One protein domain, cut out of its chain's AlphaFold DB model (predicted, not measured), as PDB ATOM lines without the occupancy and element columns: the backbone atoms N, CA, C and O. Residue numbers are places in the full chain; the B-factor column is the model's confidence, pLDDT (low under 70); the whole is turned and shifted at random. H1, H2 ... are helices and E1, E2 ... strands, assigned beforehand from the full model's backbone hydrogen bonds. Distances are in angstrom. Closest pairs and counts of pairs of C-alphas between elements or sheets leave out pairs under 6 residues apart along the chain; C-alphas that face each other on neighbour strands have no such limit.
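What this domain is: This is residues 133 to 197 of the 197 residues of the protein "GH18 domain-containing protein" of Bionectria ochroleuca (UniProt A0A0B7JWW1). A mostly loop-built chain with little regular structure has a small antiparallel hairpin, E1 and E2, near its middle, with the single helix H1 apart from E1. The long loop of residues 136 to 162 reaches one end, where residues 153 to 158 stick out; residues 188 to 196 fold back at the other end. The 65 printed residues run E1, E2, H1, a mixed class with only 18 in named elements. The whole is loose, radius of gyration of the C-alphas 13.9 A, and spans 42 by 27 by 20 A.

Where its parts are: E2, residues 163 to 167, is 14.1 A long. E1, residues 133 to 135, begins at (212.249, 199.334, 204.881). H1, residues 177 to 186, is 14.0 A long and ends at (200.580, 212.332, 209.289).

How they stand to each other: E1 and E2 form an antiparallel hairpin at 157 degrees; N 134 and O 164 are 2.9 A apart, within hydrogen-bond range. E1 and H1 are apart. In H1 every O i to N i+4 pair is within hydrogen-bond range. Residues 188 to 189 pair antiparallel with 195 to 196.

The domain as a whole: The C-alphas farthest apart, Thr 156 and Glu 191, are 43.4 A apart. The printed part has no cut; the link E1 to E2 is long. Residues 143 and 145 are under pLDDT 70.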
ATOM      1  N   ARG A 133     212.665 200.368 205.832       81.00
ATOM      2  CA  ARG A 133     212.249 199.334 204.881       81.00
ATOM      3  C   ARG A 133     210.976 199.789 204.184       81.00
ATOM      4  O   ARG A 133     210.071 200.306 204.833       81.00
ATOM      5  N   MET A 134     210.901 199.553 202.885       78.56
ATOM      6  CA  MET A 134     209.701 199.763 202.088       78.56
ATOM      7  C   MET A 134     209.333 198.476 201.353       78.56
ATOM      8  O   MET A 134     210.181 197.616 201.098       78.56
ATOM      9  N   ALA A 135     208.052 198.352 201.039       77.69
ATOM     10  CA  ALA A 135     207.512 197.329 200.165       77.69
ATOM     11  C   ALA A 135     206.425 197.971 199.305       77.69
ATOM     12  O   ALA A 135     205.766 198.919 199.747       77.69
ATOM     13  N   ALA A 136     206.232 197.463 198.092       74.81
ATOM     14  CA  ALA A 136     205.074 197.847 197.301       74.81
ATOM     15  C   ALA A 136     203.784 197.396 198.016       74.81
ATOM     16  O   ALA A 136     203.694 196.275 198.520       74.81
ATOM     17  N   VAL A 137     202.800 198.295 198.083       73.88
ATOM     18  CA  VAL A 137     201.508 198.059 198.743       73.88
ATOM     19  C   VAL A 137     200.438 197.705 197.718       73.88
ATOM     20  O   VAL A 137     200.468 198.176 196.583       73.88
ATOM     21  N   CYS A 138     199.484 196.875 198.133       72.25
ATOM     22  CA  CYS A 138     198.369 196.446 197.296       72.25
ATOM     23  C   CYS A 138     197.291 197.534 197.135       72.25
ATOM     24  O   CYS A 138     196.666 197.626 196.080       72.25
ATOM     25  N   ASP A 139     197.108 198.370 198.160       74.94
ATOM     26  CA  ASP A 139     196.163 199.483 198.185       74.94
ATOM     27  C   ASP A 139     196.803 200.691 198.885       74.94
ATOM     28  O   ASP A 139     197.298 200.595 200.007       74.94
ATOM     29  N   ALA A 140     196.799 201.846 198.219       74.00
ATOM     30  CA  ALA A 140     197.338 203.083 198.777       74.00
ATOM     31  C   ALA A 140     196.446 203.693 199.873       74.00
ATOM     32  O   ALA A 140     196.941 204.492 200.665       74.00
ATOM     33  N   ALA A 141     195.153 203.347 199.915       75.56
ATOM     34  CA  ALA A 141     194.228 203.772 200.964       75.56
ATOM     35  C   ALA A 141     194.355 202.924 202.241       75.56
ATOM     36  O   ALA A 141     194.033 203.407 203.324       75.56
ATOM     37  N   TYR A 142     194.848 201.686 202.114       74.94
ATOM     38  CA  TYR A 142     195.051 200.742 203.217       74.94
ATOM     39  C   TYR A 142     196.444 200.098 203.117       74.94
ATOM     40  O   TYR A 142     196.564 198.914 202.798       74.94
ATOM     41  N   PRO A 143     197.519 200.870 203.363       69.88
ATOM     42  CA  PRO A 143     198.886 200.420 203.101       69.88
ATOM     43  C   PRO A 143     199.360 199.304 204.046       69.88
ATOM     44  O   PRO A 143     200.290 198.570 203.706       69.88
ATOM     45  N   LEU A 144     198.738 199.154 205.220       75.31
ATOM     46  CA  LEU A 144     199.070 198.111 206.190       75.31
ATOM     47  C   LEU A 144     198.229 196.845 206.014       75.31
ATOM     48  O   LEU A 144     197.047 196.890 205.688       75.31
ATOM     49  N   GLY A 145     198.839 195.691 206.302       69.38
ATOM     50  CA  GLY A 145     198.158 194.392 206.275       69.38
ATOM     51  C   GLY A 145     197.955 193.806 204.875       69.38
ATOM     52  O   GLY A 145     197.490 192.672 204.759       69.38
ATOM     53  N   CYS A 146     198.355 194.529 203.823       70.81
ATOM     54  CA  CYS A 146     198.466 193.980 202.478       70.81
ATOM     55  C   CYS A 146     199.375 192.740 202.476       70.81
ATOM     56  O   CYS A 146     200.465 192.778 203.060       70.81
ATOM     57  N   PRO A 147     198.987 191.661 201.773       73.06
ATOM     58  CA  PRO A 147     199.929 190.619 201.408       73.06
ATOM     59  C   PRO A 147     201.122 191.251 200.697       73.06
ATOM     60  O   PRO A 147     200.949 192.059 199.782       73.06
ATOM     61  N   VAL A 148     202.327 190.890 201.135       70.25
ATOM     62  CA  VAL A 148     203.534 191.329 200.444       70.25
ATOM     63  C   VAL A 148     203.521 190.772 199.016       70.25
ATOM     64  O   VAL A 148     203.201 189.593 198.831       70.25
ATOM     65  N   PRO A 149     203.834 191.595 198.002       75.75
ATOM     66  CA  PRO A 149     204.017 191.104 196.643       75.75
ATOM     67  C   PRO A 149     205.155 190.083 196.597       75.75
ATOM     68  O   PRO A 149     205.994 190.006 197.497       75.75
ATOM     69  N   LEU A 150     205.180 189.300 195.523       79.94
ATOM     70  CA  LEU A 150     206.257 188.355 195.274       79.94
ATOM     71  C   LEU A 150     207.584 189.121 195.180       79.94
ATOM     72  O   LEU A 150     207.748 189.950 194.293       79.94
ATOM     73  N   MET A 151     208.490 188.887 196.130       76.81
ATOM     74  CA  MET A 151     209.759 189.623 196.229       76.81
ATOM     75  C   MET A 151     210.851 189.045 195.331       76.81
ATOM     76  O   MET A 151     211.762 189.756 194.929       76.81
ATOM     77  N   GLU A 152     210.743 187.760 195.022       79.44
ATOM     78  CA  GLU A 152     211.743 186.990 194.299       79.44
ATOM     79  C   GLU A 152     211.032 186.084 193.296       79.44
ATOM     80  O   GLU A 152     209.979 185.511 193.599       79.44
ATOM     81  N   ASP A 153     211.590 185.965 192.098       77.75
ATOM     82  CA  ASP A 153     211.090 185.053 191.083       77.75
ATOM     83  C   ASP A 153     211.235 183.594 191.570       77.75
ATOM     84  O   ASP A 153     212.337 183.156 191.904       77.75
ATOM     85  N   PRO A 154     210.145 182.809 191.620       74.44
ATOM     86  CA  PRO A 154     210.147 181.498 192.265       74.44
ATOM     87  C   PRO A 154     210.917 180.433 191.472       74.44
ATOM     88  O   PRO A 154     211.251 179.382 192.033       74.44
ATOM     89  N   GLU A 155     211.178 180.681 190.184       77.25
ATOM     90  CA  GLU A 155     211.900 179.773 189.294       77.25
ATOM     91  C   GLU A 155     213.395 180.104 189.234       77.25
ATOM     92  O   GLU A 155     214.226 179.197 189.246       77.25
ATOM     93  N   THR A 156     213.738 181.390 189.175       78.50
ATOM     94  CA  THR A 156     215.103 181.873 188.920       78.50
ATOM     95  C   THR A 156     215.808 182.426 190.152       78.50
ATOM     96  O   THR A 156     217.034 182.530 190.144       78.50
ATOM     97  N   GLY A 157     215.063 182.792 191.195       71.19
ATOM     98  CA  GLY A 157     215.593 183.471 192.374       71.19
ATOM     99  C   GLY A 157     215.953 184.946 192.141       71.19
ATOM    100  O   GLY A 157     216.673 185.556 192.928       71.19
ATOM    101  N   ALA A 158     215.523 185.530 191.019       76.25
ATOM    102  CA  ALA A 158     215.817 186.922 190.704       76.25
ATOM    103  C   ALA A 158     215.023 187.880 191.608       76.25
ATOM    104  O   ALA A 158     213.819 187.705 191.790       76.25
ATOM    105  N   ASP A 159     215.678 188.925 192.125       78.31
ATOM    106  CA  ASP A 159     215.006 190.007 192.852       78.31
ATOM    107  C   ASP A 159     214.040 190.752 191.917       78.31
ATOM    108  O   ASP A 159     214.421 191.222 190.840       78.31
ATOM    109  N   LEU A 160     212.778 190.856 192.333       81.75
ATOM    110  CA  LEU A 160     211.719 191.522 191.576       81.75
ATOM    111  C   LEU A 160     211.614 193.021 191.893       81.75
ATOM    112  O   LEU A 160     210.758 193.704 191.327       81.75
ATOM    113  N   GLY A 161     212.452 193.545 192.797       81.44
ATOM    114  CA  GLY A 161     212.479 194.962 193.167       81.44
ATOM    115  C   GLY A 161     211.227 195.415 193.922       81.44
ATOM    116  O   GLY A 161     210.889 196.597 193.925       81.44
ATOM    117  N   MET A 162     210.507 194.473 194.539       79.94
ATOM    118  CA  MET A 162     209.232 194.732 195.219       79.94
ATOM    119  C   MET A 162     209.399 195.178 196.681       79.94
ATOM    120  O   MET A 162     208.437 195.617 197.323       79.94
ATOM    121  N   ALA A 163     210.622 195.090 197.203       78.50
ATOM    122  CA  ALA A 163     211.043 195.649 198.475       78.50
ATOM    123  C   ALA A 163     212.297 196.489 198.286       78.50
ATOM    124  O   ALA A 163     213.093 196.278 197.378       78.50
ATOM    125  N   GLY A 164     212.500 197.406 199.220       79.50
ATOM    126  CA  GLY A 164     213.701 198.211 199.270       79.50
ATOM    127  C   GLY A 164     213.967 198.722 200.669       79.50
ATOM    128  O   GLY A 164     213.242 198.449 201.634       79.50
ATOM    129  N   GLY A 165     215.017 199.516 200.770       84.06
ATOM    130  CA  GLY A 165     215.294 200.281 201.962       84.06
ATOM    131  C   GLY A 165     216.364 201.320 201.710       84.06
ATOM    132  O   GLY A 165     217.113 201.240 200.741       84.06
ATOM    133  N   PHE A 166     216.413 202.304 202.591       86.06
ATOM    134  CA  PHE A 166     217.440 203.337 202.588       86.06
ATOM    135  C   PHE A 166     217.863 203.612 204.028       86.06
ATOM    136  O   PHE A 166     217.069 203.448 204.963       86.06
ATOM    137  N   SER A 167     219.129 203.981 204.225       88.31
ATOM    138  CA  SER A 167     219.622 204.328 205.555       88.31
ATOM    139  C   SER A 167     218.896 205.562 206.068       88.31
ATOM    140  O   SER A 167     218.651 206.494 205.309       88.31
ATOM    141  N   TRP A 168     218.637 205.624 207.374       84.69
ATOM    142  CA  TRP A 168     218.089 206.833 207.995       84.69
ATOM    143  C   TRP A 168     218.981 208.068 207.770       84.69
ATOM    144  O   TRP A 168     218.508 209.200 207.800       84.69
ATOM    145  N   ARG A 169     220.289 207.859 207.572       88.81
ATOM    146  CA  ARG A 169     221.250 208.937 207.306       88.81
ATOM    147  C   ARG A 169     221.196 209.446 205.864       88.81
ATOM    148  O   ARG A 169     221.587 210.587 205.628       88.81
ATOM    149  N   ASP A 170     220.807 208.596 204.925       88.56
ATOM    150  CA  ASP A 170     220.940 208.894 203.504       88.56
ATOM    151  C   ASP A 170     219.793 209.788 203.027       88.56
ATOM    152  O   ASP A 170     218.745 209.904 203.670       88.56
ATOM    153  N   GLU A 171     219.989 210.425 201.875       89.75
ATOM    154  CA  GLU A 171     218.891 211.115 201.206       89.75
ATOM    155  C   GLU A 171     217.777 210.118 200.882       89.75
ATOM    156  O   GLU A 171     218.022 209.012 200.391       89.75
ATOM    157  N   THR A 172     216.529 210.504 201.159       90.69
ATOM    158  CA  THR A 172     215.380 209.671 200.806       90.69
ATOM    159  C   THR A 172     215.320 209.514 199.285       90.69
ATOM    160  O   THR A 172     215.283 210.536 198.590       90.69
ATOM    161  N   PRO A 173     215.247 208.279 198.753       90.19
ATOM    162  CA  PRO A 173     215.114 208.057 197.319       90.19
ATOM    163  C   PRO A 173     213.936 208.843 196.733       90.19
ATOM    164  O   PRO A 173     212.864 208.932 197.345       90.19
ATOM    165  N   ALA A 174     214.135 209.451 195.562       91.69
ATOM    166  CA  ALA A 174     213.202 210.426 194.991       91.69
ATOM    167  C   ALA A 174     211.792 209.845 194.783       91.69
ATOM    168  O   ALA A 174     210.785 210.527 194.994       91.69
ATOM    169  N   GLU A 175     211.716 208.567 194.421       85.81
ATOM    170  CA  GLU A 175     210.488 207.801 194.245       85.81
ATOM    171  C   GLU A 175     209.732 207.558 195.564       85.81
ATOM    172  O   GLU A 175     208.507 207.422 195.554       85.81
ATOM    173  N   LEU A 176     210.424 207.592 196.709       86.44
ATOM    174  CA  LEU A 176     209.854 207.362 198.043       86.44
ATOM    175  C   LEU A 176     209.606 208.635 198.833       86.44
ATOM    176  O   LEU A 176     208.785 208.619 199.753       86.44
ATOM    177  N   ALA A 177     210.249 209.741 198.455       89.31
ATOM    178  CA  ALA A 177     210.204 211.009 199.173       89.31
ATOM    179  C   ALA A 177     208.774 211.446 199.527       89.31
ATOM    180  O   ALA A 177     208.507 211.833 200.662       89.31
ATOM    181  N   LYS A 178     207.820 211.308 198.596       87.44
ATOM    182  CA  LYS A 178     206.411 211.657 198.853       87.44
ATOM    183  C   LYS A 178     205.758 210.766 199.909       87.44
ATOM    184  O   LYS A 178     205.041 211.283 200.760       87.44
ATOM    185  N   SER A 179     205.954 209.447 199.841       83.19
ATOM    186  CA  SER A 179     205.338 208.518 200.800       83.19
ATOM    187  C   SER A 179     205.972 208.648 202.175       83.19
ATOM    188  O   SER A 179     205.267 208.731 203.173       83.19
ATOM    189  N   TYR A 180     207.297 208.753 202.211       86.69
ATOM    190  CA  TYR A 180     208.044 208.947 203.442       86.69
ATOM    191  C   TYR A 180     207.693 210.277 204.121       86.69
ATOM    192  O   TYR A 180     207.452 210.311 205.322       86.69
ATOM    193  N   HIS A 181     207.550 211.366 203.359       88.06
ATOM    194  CA  HIS A 181     207.125 212.650 203.915       88.06
ATOM    195  C   HIS A 181     205.694 212.615 204.468       88.06
ATOM    196  O   HIS A 181     205.442 213.191 205.526       88.06
ATOM    197  N   ARG A 182     204.762 211.914 203.800       86.00
ATOM    198  CA  ARG A 182     203.423 211.678 204.364       86.00
ATOM    199  C   ARG A 182     203.513 210.920 205.682       86.00
ATOM    200  O   ARG A 182     202.869 211.350 206.630       86.00
ATOM    201  N   ALA A 183     204.352 209.886 205.749       84.31
ATOM    202  CA  ALA A 183     204.567 209.128 206.973       84.31
ATOM    203  C   ALA A 183     205.023 210.014 208.127       84.31
ATOM    204  O   ALA A 183     204.395 210.032 209.178       84.31
ATOM    205  N   LEU A 184     206.038 210.843 207.895       86.31
ATOM    206  CA  LEU A 184     206.544 211.770 208.905       86.31
ATOM    207  C   LEU A 184     205.520 212.838 209.328       86.31
ATOM    208  O   LEU A 184     205.540 213.275 210.475       86.31
ATOM    209  N   THR A 185     204.656 213.279 208.411       89.19
ATOM    210  CA  THR A 185     203.737 214.409 208.643       89.19
ATOM    211  C   THR A 185     202.418 213.981 209.279       89.19
ATOM    212  O   THR A 185     201.880 214.696 210.121       89.19
ATOM    213  N   HIS A 186     201.879 212.842 208.850       86.56
ATOM    214  CA  HIS A 186     200.580 212.332 209.289       86.56
ATOM    215  C   HIS A 186     200.700 211.192 210.291       86.56
ATOM    216  O   HIS A 186     199.683 210.743 210.813       86.56
ATOM    217  N   GLY A 187     201.924 210.744 210.566       84.19
ATOM    218  CA  GLY A 187     202.123 209.590 211.404       84.19
ATOM    219  C   GLY A 187     201.723 209.818 212.854       84.19
ATOM    220  O   GLY A 187     201.893 210.902 213.419       84.19
ATOM    221  N   PHE A 188     201.196 208.769 213.463       85.00
ATOM    222  CA  PHE A 188     200.689 208.762 214.821       85.00
ATOM    223  C   PHE A 188     201.088 207.467 215.530       85.00
ATOM    224  O   PHE A 188     201.367 206.442 214.910       85.00
ATOM    225  N   THR A 189     201.131 207.533 216.857       83.69
ATOM    226  CA  THR A 189     201.459 206.387 217.707       83.69
ATOM    227  C   THR A 189     200.182 205.870 218.359       83.69
ATOM    228  O   THR A 189     199.454 206.643 218.986       83.69
ATOM    229  N   TYR A 190     199.911 204.575 218.228       82.44
ATOM    230  CA  TYR A 190     198.826 203.897 218.938       82.44
ATOM    231  C   TYR A 190     199.146 203.762 220.438       82.44
ATOM    232  O   TYR A 190     200.298 203.870 220.860       82.44
ATOM    233  N   GLU A 191     198.140 203.463 221.266       84.88
ATOM    234  CA  GLU A 191     198.334 203.247 222.715       84.88
ATOM    235  C   GLU A 191     199.317 202.107 223.033       84.88
ATOM    236  O   GLU A 191     199.966 202.103 224.079       84.88
ATOM    237  N   ASP A 192     199.456 201.149 222.118       78.94
ATOM    238  CA  ASP A 192     200.360 200.007 222.241       78.94
ATOM    239  C   ASP A 192     201.826 200.332 221.868       78.94
ATOM    240  O   ASP A 192     202.709 199.472 221.968       78.94
ATOM    241  N   GLY A 193     202.095 201.580 221.470       76.75
ATOM    242  CA  GLY A 193     203.410 202.092 221.095       76.75
ATOM    243  C   GLY A 193     203.801 201.863 219.633       76.75
ATOM    244  O   GLY A 193     204.897 202.269 219.246       76.75
ATOM    245  N   ASN A 194     202.962 201.224 218.812       77.69
ATOM    246  CA  ASN A 194     203.218 201.104 217.374       77.69
ATOM    247  C   ASN A 194     202.995 202.444 216.653       77.69
ATOM    248  O   ASN A 194     202.177 203.251 217.082       77.69
ATOM    249  N   TYR A 195     203.721 202.662 215.553       74.50
ATOM    250  CA  TYR A 195     203.696 203.896 214.759       74.50
ATOM    251  C   TYR A 195     203.188 203.633 213.339       74.50
ATOM    252  O   TYR A 195     203.665 202.701 212.691       74.50
ATOM    253  N   ASP A 196     202.274 204.470 212.854       73.94
ATOM    254  CA  ASP A 196     201.568 204.327 211.572       73.94
ATOM    255  C   ASP A 196     201.251 205.694 210.946       73.94
ATOM    256  O   ASP A 196     201.539 206.695 211.599       73.94
ATOM    257  N   TYR A 197     200.724 205.764 209.710       70.25
ATOM    258  CA  TYR A 197     200.426 207.018 208.993       70.25
ATOM    259  C   TYR A 197     199.361 206.940 207.889       70.25
ATOM    260  O   TYR A 197     199.204 205.875 207.255       70.25
TER     261      TYR A 197